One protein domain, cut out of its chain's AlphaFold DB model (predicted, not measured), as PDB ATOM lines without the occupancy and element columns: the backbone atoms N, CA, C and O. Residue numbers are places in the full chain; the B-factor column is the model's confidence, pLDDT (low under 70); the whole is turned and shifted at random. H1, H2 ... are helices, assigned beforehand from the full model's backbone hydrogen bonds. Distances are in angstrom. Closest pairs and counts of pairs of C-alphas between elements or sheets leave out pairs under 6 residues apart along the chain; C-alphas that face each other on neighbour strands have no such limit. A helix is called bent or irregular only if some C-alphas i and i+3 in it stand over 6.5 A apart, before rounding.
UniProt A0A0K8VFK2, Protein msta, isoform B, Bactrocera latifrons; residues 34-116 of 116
ATOM      1  N   PHE A  34     144.336  86.898  82.902       84.12
ATOM      2  CA  PHE A  34     145.276  86.470  81.868       84.12
ATOM      3  C   PHE A  34     145.895  87.672  81.166       84.12
ATOM      4  O   PHE A  34     147.069  87.618  80.819       84.12
ATOM      5  N   ALA A  35     145.085  88.720  80.961       83.56
ATOM      6  CA  ALA A  35     145.575  89.958  80.412       83.56
ATOM      7  C   ALA A  35     144.930  91.218  80.999       83.56
ATOM      8  O   ALA A  35     143.780  91.184  81.448       83.56
ATOM      9  N   ILE A  36     145.660  92.338  80.981       84.56
ATOM     10  CA  ILE A  36     145.205  93.645  81.469       84.56
ATOM     11  C   ILE A  36     145.582  94.747  80.471       84.56
ATOM     12  O   ILE A  36     146.708  94.811  79.988       84.56
ATOM     13  N   GLY A  37     144.658  95.668  80.207       88.25
ATOM     14  CA  GLY A  37     144.908  96.834  79.364       88.25
ATOM     15  C   GLY A  37     143.824  97.900  79.521       88.25
ATOM     16  O   GLY A  37     142.843  97.670  80.239       88.25
ATOM     17  N   PRO A  38     143.988  99.065  78.870       90.06
ATOM     18  CA  PRO A  38     142.936 100.067  78.792       90.06
ATOM     19  C   PRO A  38     141.651  99.466  78.215       90.06
ATOM     20  O   PRO A  38     141.680  98.597  77.343       90.06
ATOM     21  N   LYS A  39     140.505  99.926  78.712       86.81
ATOM     22  CA  LYS A  39     139.209  99.512  78.175       86.81
ATOM     23  C   LYS A  39     139.038 100.119  76.778       86.81
ATOM     24  O   LYS A  39     139.291 101.303  76.598       86.81
ATOM     25  N   GLN A  40     138.522  99.341  75.827       84.31
ATOM     26  CA  GLN A  40     138.119  99.881  74.525       84.31
ATOM     27  C   GLN A  40     137.136 101.042  74.711       84.31
ATOM     28  O   GLN A  40     136.205 100.950  75.523       84.31
ATOM     29  N   ASN A  41     137.323 102.113  73.944       87.75
ATOM     30  CA  ASN A  41     136.539 103.343  74.051       87.75
ATOM     31  C   ASN A  41     136.643 104.042  75.424       87.75
ATOM     32  O   ASN A  41     135.677 104.651  75.884       87.75
ATOM     33  N   SER A  42     137.774 103.923  76.128       91.31
ATOM     34  CA  SER A  42     138.054 104.764  77.298       91.31
ATOM     35  C   SER A  42     138.614 106.125  76.886       91.31
ATOM     36  O   SER A  42     139.160 106.278  75.794       91.31
ATOM     37  N   GLY A  43     138.553 107.094  77.800       94.25
ATOM     38  CA  GLY A  43     139.410 108.276  77.730       94.25
ATOM     39  C   GLY A  43     140.879 107.926  77.982       94.25
ATOM     40  O   GLY A  43     141.273 106.754  77.995       94.25
ATOM     41  N   ILE A  44     141.701 108.949  78.199       95.31
ATOM     42  CA  ILE A  44     143.129 108.767  78.472       95.31
ATOM     43  C   ILE A  44     143.305 108.240  79.896       95.31
ATOM     44  O   ILE A  44     142.906 108.886  80.864       95.31
ATOM     45  N   VAL A  45     143.930 107.071  80.026       95.06
ATOM     46  CA  VAL A  45     144.206 106.435  81.318       95.06
ATOM     47  C   VAL A  45     145.690 106.155  81.492       95.06
ATOM     48  O   VAL A  45     146.425 105.962  80.526       95.06
ATOM     49  N   CYS A  46     146.133 106.093  82.744       94.81
ATOM     50  CA  CYS A  46     147.495 105.706  83.082       94.81
ATOM     51  C   CYS A  46     147.761 104.264  82.658       94.81
ATOM     52  O   CYS A  46     147.061 103.344  83.082       94.81
ATOM     53  N   LEU A  47     148.847 104.041  81.924       92.81
ATOM     54  CA  LEU A  47     149.238 102.706  81.481       92.81
ATOM     55  C   LEU A  47     149.765 101.805  82.599       92.81
ATOM     56  O   LEU A  47     149.986 100.627  82.362       92.81
ATOM     57  N   GLY A  48     149.923 102.305  83.822       92.12
ATOM     58  CA  GLY A  48     150.254 101.487  84.985       92.12
ATOM     59  C   GLY A  48     149.039 101.021  85.781       92.12
ATOM     60  O   GLY A  48     148.877  99.830  86.042       92.12
ATOM     61  N   CYS A  49     148.200 101.975  86.182       92.81
ATOM     62  CA  CYS A  49     147.117 101.754  87.143       92.81
ATOM     63  C   CYS A  49     145.712 102.032  86.595       92.81
ATOM     64  O   CYS A  49     144.746 101.893  87.339       92.81
ATOM     65  N   TYR A  50     145.592 102.431  85.327       93.19
ATOM     66  CA  TYR A  50     144.329 102.684  84.623       93.19
ATOM     67  C   TYR A  50     143.421 103.758  85.233       93.19
ATOM     68  O   TYR A  50     142.254 103.850  84.868       93.19
ATOM     69  N   ARG A  51     143.938 104.597  86.139       95.00
ATOM     70  CA  ARG A  51     143.234 105.823  86.539       95.00
ATOM     71  C   ARG A  51     143.126 106.773  85.352       95.00
ATOM     72  O   ARG A  51     144.054 106.833  84.543       95.00
ATOM     73  N   ASP A  52     142.072 107.572  85.335       95.44
ATOM     74  CA  ASP A  52     141.924 108.651  84.367       95.44
ATOM     75  C   ASP A  52     143.060 109.674  84.514       95.44
ATOM     76  O   ASP A  52     143.511 109.991  85.628       95.44
ATOM     77  N   LEU A  53     143.532 110.165  83.371       96.19
ATOM     78  CA  LEU A  53     144.522 111.227  83.258       96.19
ATOM     79  C   LEU A  53     143.924 112.398  82.487       96.19
ATOM     80  O   LEU A  53     143.155 112.217  81.545       96.19
ATOM     81  N   PHE A  54     144.304 113.606  82.889       91.75
ATOM     82  CA  PHE A  54     143.832 114.834  82.265       91.75
ATOM     83  C   PHE A  54     144.925 115.387  81.356       91.75
ATOM     84  O   PHE A  54     146.064 115.594  81.781       91.75
ATOM     85  N   PHE A  55     144.567 115.587  80.094       94.38
ATOM     86  CA  PHE A  55     145.406 116.190  79.068       94.38
ATOM     87  C   PHE A  55     144.726 117.484  78.615       94.38
ATOM     88  O   PHE A  55     143.494 117.567  78.619       94.38
ATOM     89  N   GLY A  56     145.522 118.504  78.301       90.25
ATOM     90  CA  GLY A  56     145.028 119.758  77.739       90.25
ATOM     91  C   GLY A  56     144.398 119.556  76.360       90.25
ATOM     92  O   GLY A  56     144.551 118.507  75.737       90.25
ATOM     93  N   GLU A  57     143.695 120.572  75.858       86.44
ATOM     94  CA  GLU A  57     143.114 120.543  74.502       86.44
ATOM     95  C   GLU A  57     144.184 120.430  73.401       86.44
ATOM     96  O   GLU A  57     143.920 119.915  72.317       86.44
ATOM     97  N   ASP A  58     145.402 120.885  73.693       88.19
ATOM     98  CA  ASP A  58     146.604 120.739  72.871       88.19
ATOM     99  C   ASP A  58     147.276 119.361  73.005       88.19
ATOM    100  O   ASP A  58     148.254 119.082  72.313       88.19
ATOM    101  N   GLY A  59     146.742 118.494  73.867       86.25
ATOM    102  CA  GLY A  59     147.301 117.188  74.175       86.25
ATOM    103  C   GLY A  59     148.468 117.229  75.158       86.25
ATOM    104  O   GLY A  59     149.087 116.188  75.380       86.25
ATOM    105  N   ASP A  60     148.794 118.364  75.781       89.88
ATOM    106  CA  ASP A  60     149.891 118.423  76.751       89.88
ATOM    107  C   ASP A  60     149.474 117.913  78.138       89.88
ATOM    108  O   ASP A  60     148.343 118.085  78.602       89.88
ATOM    109  N   SER A  61     150.407 117.244  78.822       92.31
ATOM    110  CA  SER A  61     150.223 116.765  80.195       92.31
ATOM    111  C   SER A  61     151.562 116.462  80.866       92.31
ATOM    112  O   SER A  61     152.524 116.071  80.208       92.31
ATOM    113  N   LEU A  62     151.602 116.588  82.195       91.31
ATOM    114  CA  LEU A  62     152.710 116.082  83.013       91.31
ATOM    115  C   LEU A  62     152.630 114.560  83.223       91.31
ATOM    116  O   LEU A  62     153.614 113.951  83.631       91.31
ATOM    117  N   ASP A  63     151.480 113.938  82.947       95.88
ATOM    118  CA  ASP A  63     151.267 112.498  83.108       95.88
ATOM    119  C   ASP A  63     151.706 111.722  81.854       95.88
ATOM    120  O   ASP A  63     150.937 110.975  81.241       95.88
ATOM    121  N   ARG A  64     152.970 111.909  81.468       95.25
ATOM    122  CA  ARG A  64     153.618 111.247  80.330       95.25
ATOM    123  C   ARG A  64     154.859 110.492  80.793       95.25
ATOM    124  O   ARG A  64     155.619 110.951  81.642       95.25
ATOM    125  N   CYS A  65     155.087 109.319  80.215       94.62
ATOM    126  CA  CYS A  65     156.306 108.561  80.448       94.62
ATOM    127  C   CYS A  65     157.504 109.286  79.820       94.62
ATOM    128  O   CYS A  65     157.560 109.436  78.603       94.62
ATOM    129  N   GLU A  66     158.522 109.623  80.614       93.12
ATOM    130  CA  GLU A  66     159.736 110.304  80.120       93.12
ATOM    131  C   GLU A  66     160.530 109.496  79.074       93.12
ATOM    132  O   GLU A  66     161.381 110.046  78.378       93.12
ATOM    133  N   ARG A  67     160.277 108.182  78.960       93.56
ATOM    134  CA  ARG A  67     160.959 107.294  78.004       93.56
ATOM    135  C   ARG A  67     160.244 107.207  76.660       93.56
ATOM    136  O   ARG A  67     160.881 107.367  75.624       93.56
ATOM    137  N   CYS A  68     158.944 106.913  76.683       93.25
ATOM    138  CA  CYS A  68     158.180 106.614  75.473       93.25
ATOM    139  C   CYS A  68     157.135 107.671  75.104       93.25
ATOM    140  O   CYS A  68     156.558 107.537  74.036       93.25
ATOM    141  N   ASP A  69     156.899 108.688  75.941       94.44
ATOM    142  CA  ASP A  69     155.881 109.747  75.785       94.44
ATOM    143  C   ASP A  69     154.414 109.308  76.007       94.44
ATOM    144  O   ASP A  69     153.506 110.134  76.066       94.44
ATOM    145  N   TRP A  70     154.149 108.015  76.216       94.75
ATOM    146  CA  TRP A  70     152.784 107.523  76.441       94.75
ATOM    147  C   TRP A  70     152.257 107.798  77.866       94.75
ATOM    148  O   TRP A  70     153.058 107.978  78.788       94.75
ATOM    149  N   PRO A  71     150.924 107.806  78.079       95.56
ATOM    150  CA  PRO A  71     150.303 108.249  79.329       95.56
ATOM    151  C   PRO A  71     150.714 107.429  80.551       95.56
ATOM    152  O   PRO A  71     150.444 106.231  80.655       95.56
ATOM    153  N   LEU A  72     151.334 108.080  81.527       95.94
ATOM    154  CA  LEU A  72     151.808 107.418  82.735       95.94
ATOM    155  C   LEU A  72     151.884 108.431  83.869       95.94
ATOM    156  O   LEU A  72     152.595 109.425  83.769       95.94
ATOM    157  N   CYS A  73     151.182 108.168  84.970       96.25
ATOM    158  CA  CYS A  73     151.349 109.001  86.154       96.25
ATOM    159  C   CYS A  73     152.712 108.735  86.806       96.25
ATOM    160  O   CYS A  73     153.252 107.626  86.733       96.25
ATOM    161  N   SER A  74     153.233 109.729  87.521       94.19
ATOM    162  CA  SER A  74     154.547 109.661  88.179       94.19
ATOM    163  C   SER A  74     154.720 108.461  89.124       94.19
ATOM    164  O   SER A  74     155.810 107.908  89.235       94.19
ATOM    165  N   ALA A  75     153.641 107.996  89.760       95.19
ATOM    166  CA  ALA A  75     153.666 106.835  90.654       95.19
ATOM    167  C   ALA A  75     153.834 105.484  89.928       95.19
ATOM    168  O   ALA A  75     154.078 104.468  90.574       95.19
ATOM    169  N   CYS A  76     153.662 105.444  88.604       95.00
ATOM    170  CA  CYS A  76     153.701 104.222  87.797       95.00
ATOM    171  C   CYS A  76     154.947 104.109  86.910       95.00
ATOM    172  O   CYS A  76     155.008 103.198  86.089       95.00
ATOM    173  N   PHE A  77     155.935 104.992  87.075       88.56
ATOM    174  CA  PHE A  77     157.120 105.054  86.214       88.56
ATOM    175  C   PHE A  77     157.845 103.704  86.035       88.56
ATOM    176  O   PHE A  77     158.201 103.336  84.912       88.56
ATOM    177  N   ASP A  78     157.982 102.942  87.126       86.19
ATOM    178  CA  ASP A  78     158.683 101.650  87.174       86.19
ATOM    179  C   ASP A  78     157.742 100.440  87.306       86.19
ATOM    180  O   ASP A  78     158.167  99.349  87.693       86.19
ATOM    181  N   ILE A  79     156.447 100.594  87.006       88.00
ATOM    182  CA  ILE A  79     155.512  99.473  87.133       88.00
ATOM    183  C   ILE A  79     155.764  98.427  86.029       88.00
ATOM    184  O   ILE A  79     155.820  98.789  84.849       88.00
ATOM    185  N   PRO A  80     155.862  97.123  86.360       87.12
ATOM    186  CA  PRO A  80     156.200  96.087  85.379       87.12
ATOM    187  C   PRO A  80     155.277  96.049  84.157       87.12
ATOM    188  O   PRO A  80     155.744  95.813  83.046       87.12
ATOM    189  N   ASN A  81     153.991  96.351  84.356       83.75
ATOM    190  CA  ASN A  81     152.957  96.293  83.319       83.75
ATOM    191  C   ASN A  81     153.253  97.195  82.106       83.75
ATOM    192  O   ASN A  81     152.840  96.867  81.000       83.75
ATOM    193  N   HIS A  82     153.964  98.309  82.295       89.12
ATOM    194  CA  HIS A  82     154.289  99.248  81.216       89.12
ATOM    195  C   HIS A  82     155.669  98.984  80.581       89.12
ATOM    196  O   HIS A  82     155.912  99.377  79.446       89.12
ATOM    197  N   LEU A  83     156.599  98.310  81.270       88.75
ATOM    198  CA  LEU A  83     158.003  98.242  80.834       88.75
ATOM    199  C   LEU A  83     158.188  97.605  79.449       88.75
ATOM    200  O   LEU A  83     158.977  98.109  78.650       88.75
ATOM    201  N   GLY A  84     157.449  96.530  79.157       88.12
ATOM    202  CA  GLY A  84     157.547  95.823  77.878       88.12
ATOM    203  C   GLY A  84     157.088  96.671  76.687       88.12
ATOM    204  O   GLY A  84     157.805  96.796  75.697       88.12
ATOM    205  N   GLU A  85     155.918  97.305  76.790       88.62
ATOM    206  CA  GLU A  85     155.410  98.202  75.739       88.62
ATOM    207  C   GLU A  85     156.236  99.491  75.631       88.62
ATOM    208  O   GLU A  85     156.470  99.973  74.526       88.62
ATOM    209  N   CYS A  86     156.754 100.007  76.751       91.50
ATOM    210  CA  CYS A  86     157.602 101.195  76.792       91.50
ATOM    211  C   CYS A  86     158.839 101.014  75.909       91.50
ATOM    212  O   CYS A  86     159.180 101.890  75.111       91.50
ATOM    213  N   GLU A  87     159.490  99.850  76.000       92.00
ATOM    214  CA  GLU A  87     160.642  99.511  75.168       92.00
ATOM    215  C   GLU A  87     160.274  99.470  73.677       92.00
ATOM    216  O   GLU A  87     161.003 100.014  72.842       92.00
ATOM    217  N   ILE A  88     159.133  98.864  73.339       91.50
ATOM    218  CA  ILE A  88     158.644  98.767  71.957       91.50
ATOM    219  C   ILE A  88     158.337 100.161  71.398       91.50
ATOM    220  O   ILE A  88     158.837 100.506  70.326       91.50
ATOM    221  N   PHE A  89     157.572 100.982  72.120       92.25
ATOM    222  CA  PHE A  89     157.183 102.327  71.685       92.25
ATOM    223  C   PHE A  89     158.383 103.258  71.553       92.25
ATOM    224  O   PHE A  89     158.481 103.980  70.561       92.25
ATOM    225  N   THR A  90     159.343 103.173  72.478       93.94
ATOM    226  CA  THR A  90     160.601 103.929  72.402       93.94
ATOM    227  C   THR A  90     161.390 103.560  71.143       93.94
ATOM    228  O   THR A  90     161.834 104.439  70.403       93.94
ATOM    229  N   LYS A  91     161.544 102.258  70.848       94.56
ATOM    230  CA  LYS A  91     162.258 101.783  69.647       94.56
ATOM    231  C   LYS A  91     161.550 102.174  68.353       94.56
ATOM    232  O   LYS A  91     162.209 102.558  67.388       94.56
ATOM    233  N   ALA A  92     160.225 102.069  68.334       93.25
ATOM    234  CA  ALA A  92     159.401 102.382  67.174       93.25
ATOM    235  C   ALA A  92     159.138 103.890  66.996       93.25
ATOM    236  O   ALA A  92     158.656 104.285  65.938       93.25
ATOM    237  N   LYS A  93     159.488 104.726  67.988       93.06
ATOM    238  CA  LYS A  93     159.238 106.179  68.007       93.06
ATOM    239  C   LYS A  93     157.758 106.513  67.790       93.06
ATOM    240  O   LYS A  93     157.416 107.393  67.004       93.06
ATOM    241  N   VAL A  94     156.879 105.763  68.453       90.31
ATOM    242  CA  VAL A  94     155.432 105.995  68.368       90.31
ATOM    243  C   VAL A  94     155.058 107.133  69.308       90.31
ATOM    244  O   VAL A  94     155.331 107.050  70.501       90.31
ATOM    245  N   HIS A  95     154.410 108.165  68.776       89.19
ATOM    246  CA  HIS A  95     154.022 109.356  69.529       89.19
ATOM    247  C   HIS A  95     152.591 109.262  70.063       89.19
ATOM    248  O   HIS A  95     151.687 108.801  69.356       89.19
ATOM    249  N   PHE A  96     152.372 109.759  71.281       93.94
ATOM    250  CA  PHE A  96     151.040 109.879  71.865       93.94
ATOM    251  C   PHE A  96     150.534 111.321  71.732       93.94
ATOM    252  O   PHE A  96     151.076 112.243  72.345       93.94
ATOM    253  N   ALA A  97     149.492 111.523  70.925       93.31
ATOM    254  CA  ALA A  97     148.973 112.845  70.590       93.31
ATOM    255  C   ALA A  97     148.171 113.476  71.734       93.31
ATOM    256  O   ALA A  97     148.022 114.691  71.755       93.31
ATOM    257  N   GLY A  98     147.683 112.692  72.700       91.75
ATOM    258  CA  GLY A  98     147.024 113.256  73.881       91.75
ATOM    259  C   GLY A  98     145.623 113.799  73.640       91.75
ATOM    260  O   GLY A  98     145.095 114.485  74.507       91.75
ATOM    261  N   ASN A  99     145.008 113.488  72.502       89.44
ATOM    262  CA  ASN A  99     143.666 113.936  72.170       89.44
ATOM    263  C   ASN A  99     142.606 112.853  72.425       89.44
ATOM    264  O   ASN A  99     142.851 111.647  72.331       89.44
ATOM    265  N   VAL A 100     141.400 113.322  72.734       90.75
ATOM    266  CA  VAL A 100     140.174 112.525  72.814       90.75
ATOM    267  C   VAL A 100     139.184 113.042  71.775       90.75
ATOM    268  O   VAL A 100     139.177 114.234  71.463       90.75
ATOM    269  N   SER A 101     138.366 112.161  71.208       89.12
ATOM    270  CA  SER A 101     137.250 112.560  70.347       89.12
ATOM    271  C   SER A 101     136.126 113.223  71.153       89.12
ATOM    272  O   SER A 101     136.130 113.210  72.383       89.12
ATOM    273  N   GLU A 102     135.150 113.817  70.461       89.88
ATOM    274  CA  GLU A 102     134.012 114.524  71.082       89.88
ATOM    275  C   GLU A 102     133.188 113.643  72.039       89.88
ATOM    276  O   GLU A 102     132.567 114.143  72.973       89.88
ATOM    277  N   ASP A 103     133.201 112.326  71.829       91.56
ATOM    278  CA  ASP A 103     132.576 111.317  72.687       91.56
ATOM    279  C   ASP A 103     133.448 110.899  73.891       91.56
ATOM    280  O   ASP A 103     133.054 110.028  74.668       91.56
ATOM    281  N   GLY A 104     134.611 111.531  74.076       90.31
ATOM    282  CA  GLY A 104     135.534 111.290  75.185       90.31
ATOM    283  C   GLY A 104     136.451 110.079  75.000       90.31
ATOM    284  O   GLY A 104     137.062 109.633  75.971       90.31
ATOM    285  N   VAL A 105     136.555 109.535  73.784       93.00
ATOM    286  CA  VAL A 105     137.337 108.326  73.494       93.00
ATOM    287  C   VAL A 105     138.763 108.657  73.042       93.00
ATOM    288  O   VAL A 105     138.982 109.491  72.168       93.00
ATOM    289  N   CYS A 106     139.758 107.964  73.600       93.19
ATOM    290  CA  CYS A 106     141.140 107.994  73.125       93.19
ATOM    291  C   CYS A 106     141.439 106.766  72.255       93.19
ATOM    292  O   CYS A 106     141.831 105.708  72.746       93.19
ATOM    293  N   THR A 107     141.307 106.916  70.938       90.31
ATOM    294  CA  THR A 107     141.516 105.820  69.972       90.31
ATOM    295  C   THR A 107     142.964 105.329  69.901       90.31
ATOM    296  O   THR A 107     143.218 104.187  69.527       90.31
ATOM    297  N   GLN A 108     143.950 106.148  70.291       91.25
ATOM    298  CA  GLN A 108     145.351 105.711  70.315       91.25
ATOM    299  C   GLN A 108     145.597 104.591  71.330       91.25
ATOM    300  O   GLN A 108     146.475 103.756  71.101       91.25
ATOM    301  N   LEU A 109     144.814 104.528  72.413       90.50
ATOM    302  CA  LEU A 109     144.932 103.455  73.399       90.50
ATOM    303  C   LEU A 109     144.505 102.090  72.844       90.50
ATOM    304  O   LEU A 109     144.968 101.078  73.360       90.50
ATOM    305  N   ASP A 110     143.749 102.036  71.744       84.94
ATOM    306  CA  ASP A 110     143.440 100.774  71.056       84.94
ATOM    307  C   ASP A 110     144.682 100.152  70.388       84.94
ATOM    308  O   ASP A 110     144.699  98.961  70.077       84.94
ATOM    309  N   SER A 111     145.752 100.937  70.194       78.75
ATOM    310  CA  SER A 111     147.053 100.422  69.735       78.75
ATOM    311  C   SER A 111     147.787  99.648  70.832       78.75
ATOM    312  O   SER A 111     148.746  98.928  70.548       78.75
ATOM    313  N   ILE A 112     147.350  99.785  72.085       78.94
ATOM    314  CA  ILE A 112     147.861  99.000  73.199       78.94
ATOM    315  C   ILE A 112     147.117  97.679  73.190       78.94
ATOM    316  O   ILE A 112     146.051  97.517  73.782       78.94
ATOM    317  N   THR A 113     147.691  96.704  72.491       62.72
ATOM    318  CA  THR A 113     147.203  95.334  72.589       62.72
ATOM    319  C   THR A 113     147.320  94.875  74.043       62.72
ATOM    320  O   THR A 113     148.410  95.008  74.611       62.72
ATOM    321  N   PRO A 114     146.260  94.299  74.641       59.62
ATOM    322  CA  PRO A 114     146.321  93.667  75.955       59.62
ATOM    323  C   PRO A 114     147.136  92.366  75.850       59.62
ATOM    324  O   PRO A 114     146.597  91.266  75.831       59.62
ATOM    325  N   LEU A 115     148.451  92.503  75.676       51.66
ATOM    326  CA  LEU A 115     149.443  91.425  75.728       51.66
ATOM    327  C   LEU A 115     150.170  91.393  77.082       51.66
ATOM    328  O   LEU A 115     151.194  90.728  77.210       51.66
ATOM    329  N   ARG A 116     149.671  92.139  78.067       60.69
ATOM    330  CA  ARG A 116     150.087  92.054  79.470       60.69
ATOM    331  C   ARG A 116     149.172  91.090  80.162       60.69
ATOM    332  O   ARG A 116     147.979  91.298  79.871       60.69
TER     333      ARG A 116
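What this domain is: This is residues 34 to 116 of the 116 residues of the protein "Protein msta, isoform B" of Bactrocera latifrons (UniProt A0A0K8VFK2). What shows first? There is little regular structure: loops make a compact, rounded body, with helix H1 along one side and short H2 near the C-terminal end. Residues 34 to 79, with no named element, wind through it. What is its make-up? The 83 printed residues have two named helices, H1 then H2, and no named strand; the class is all helix, with 18 residues in named elements. How large is it? The radius of gyration of the C-alphas is 11.7 A and the spans are 31 by 27 by 25 A.

Where its parts are: Where is H1? H1, residues 80 to 92, begins at C-alpha 80 (156.200, 96.087, 85.379) and is 19.5 A long; it is irregular, C-alphas 81 and 84 being 7.1 A apart. Where is H2? H2, residues 107 to 111, ends at C-alpha 111 (147.053, 100.422, 69.735).

How they stand to each other: Do the helices touch? H1 and H2 are apart, with no C-alphas within 8 A. Which backbone pairs form? Within hydrogen-bond range are 7 of 9 O i to N i+4 pairs in H1, and in H2 0 of 1, but 2 of 2 O i to N i+3.

The domain as a whole: Is it unbroken? The printed part has no cut, and the link from H1 to H2 is long, 14 residues. Where is confidence low? Residues 113 to 116 are under 70.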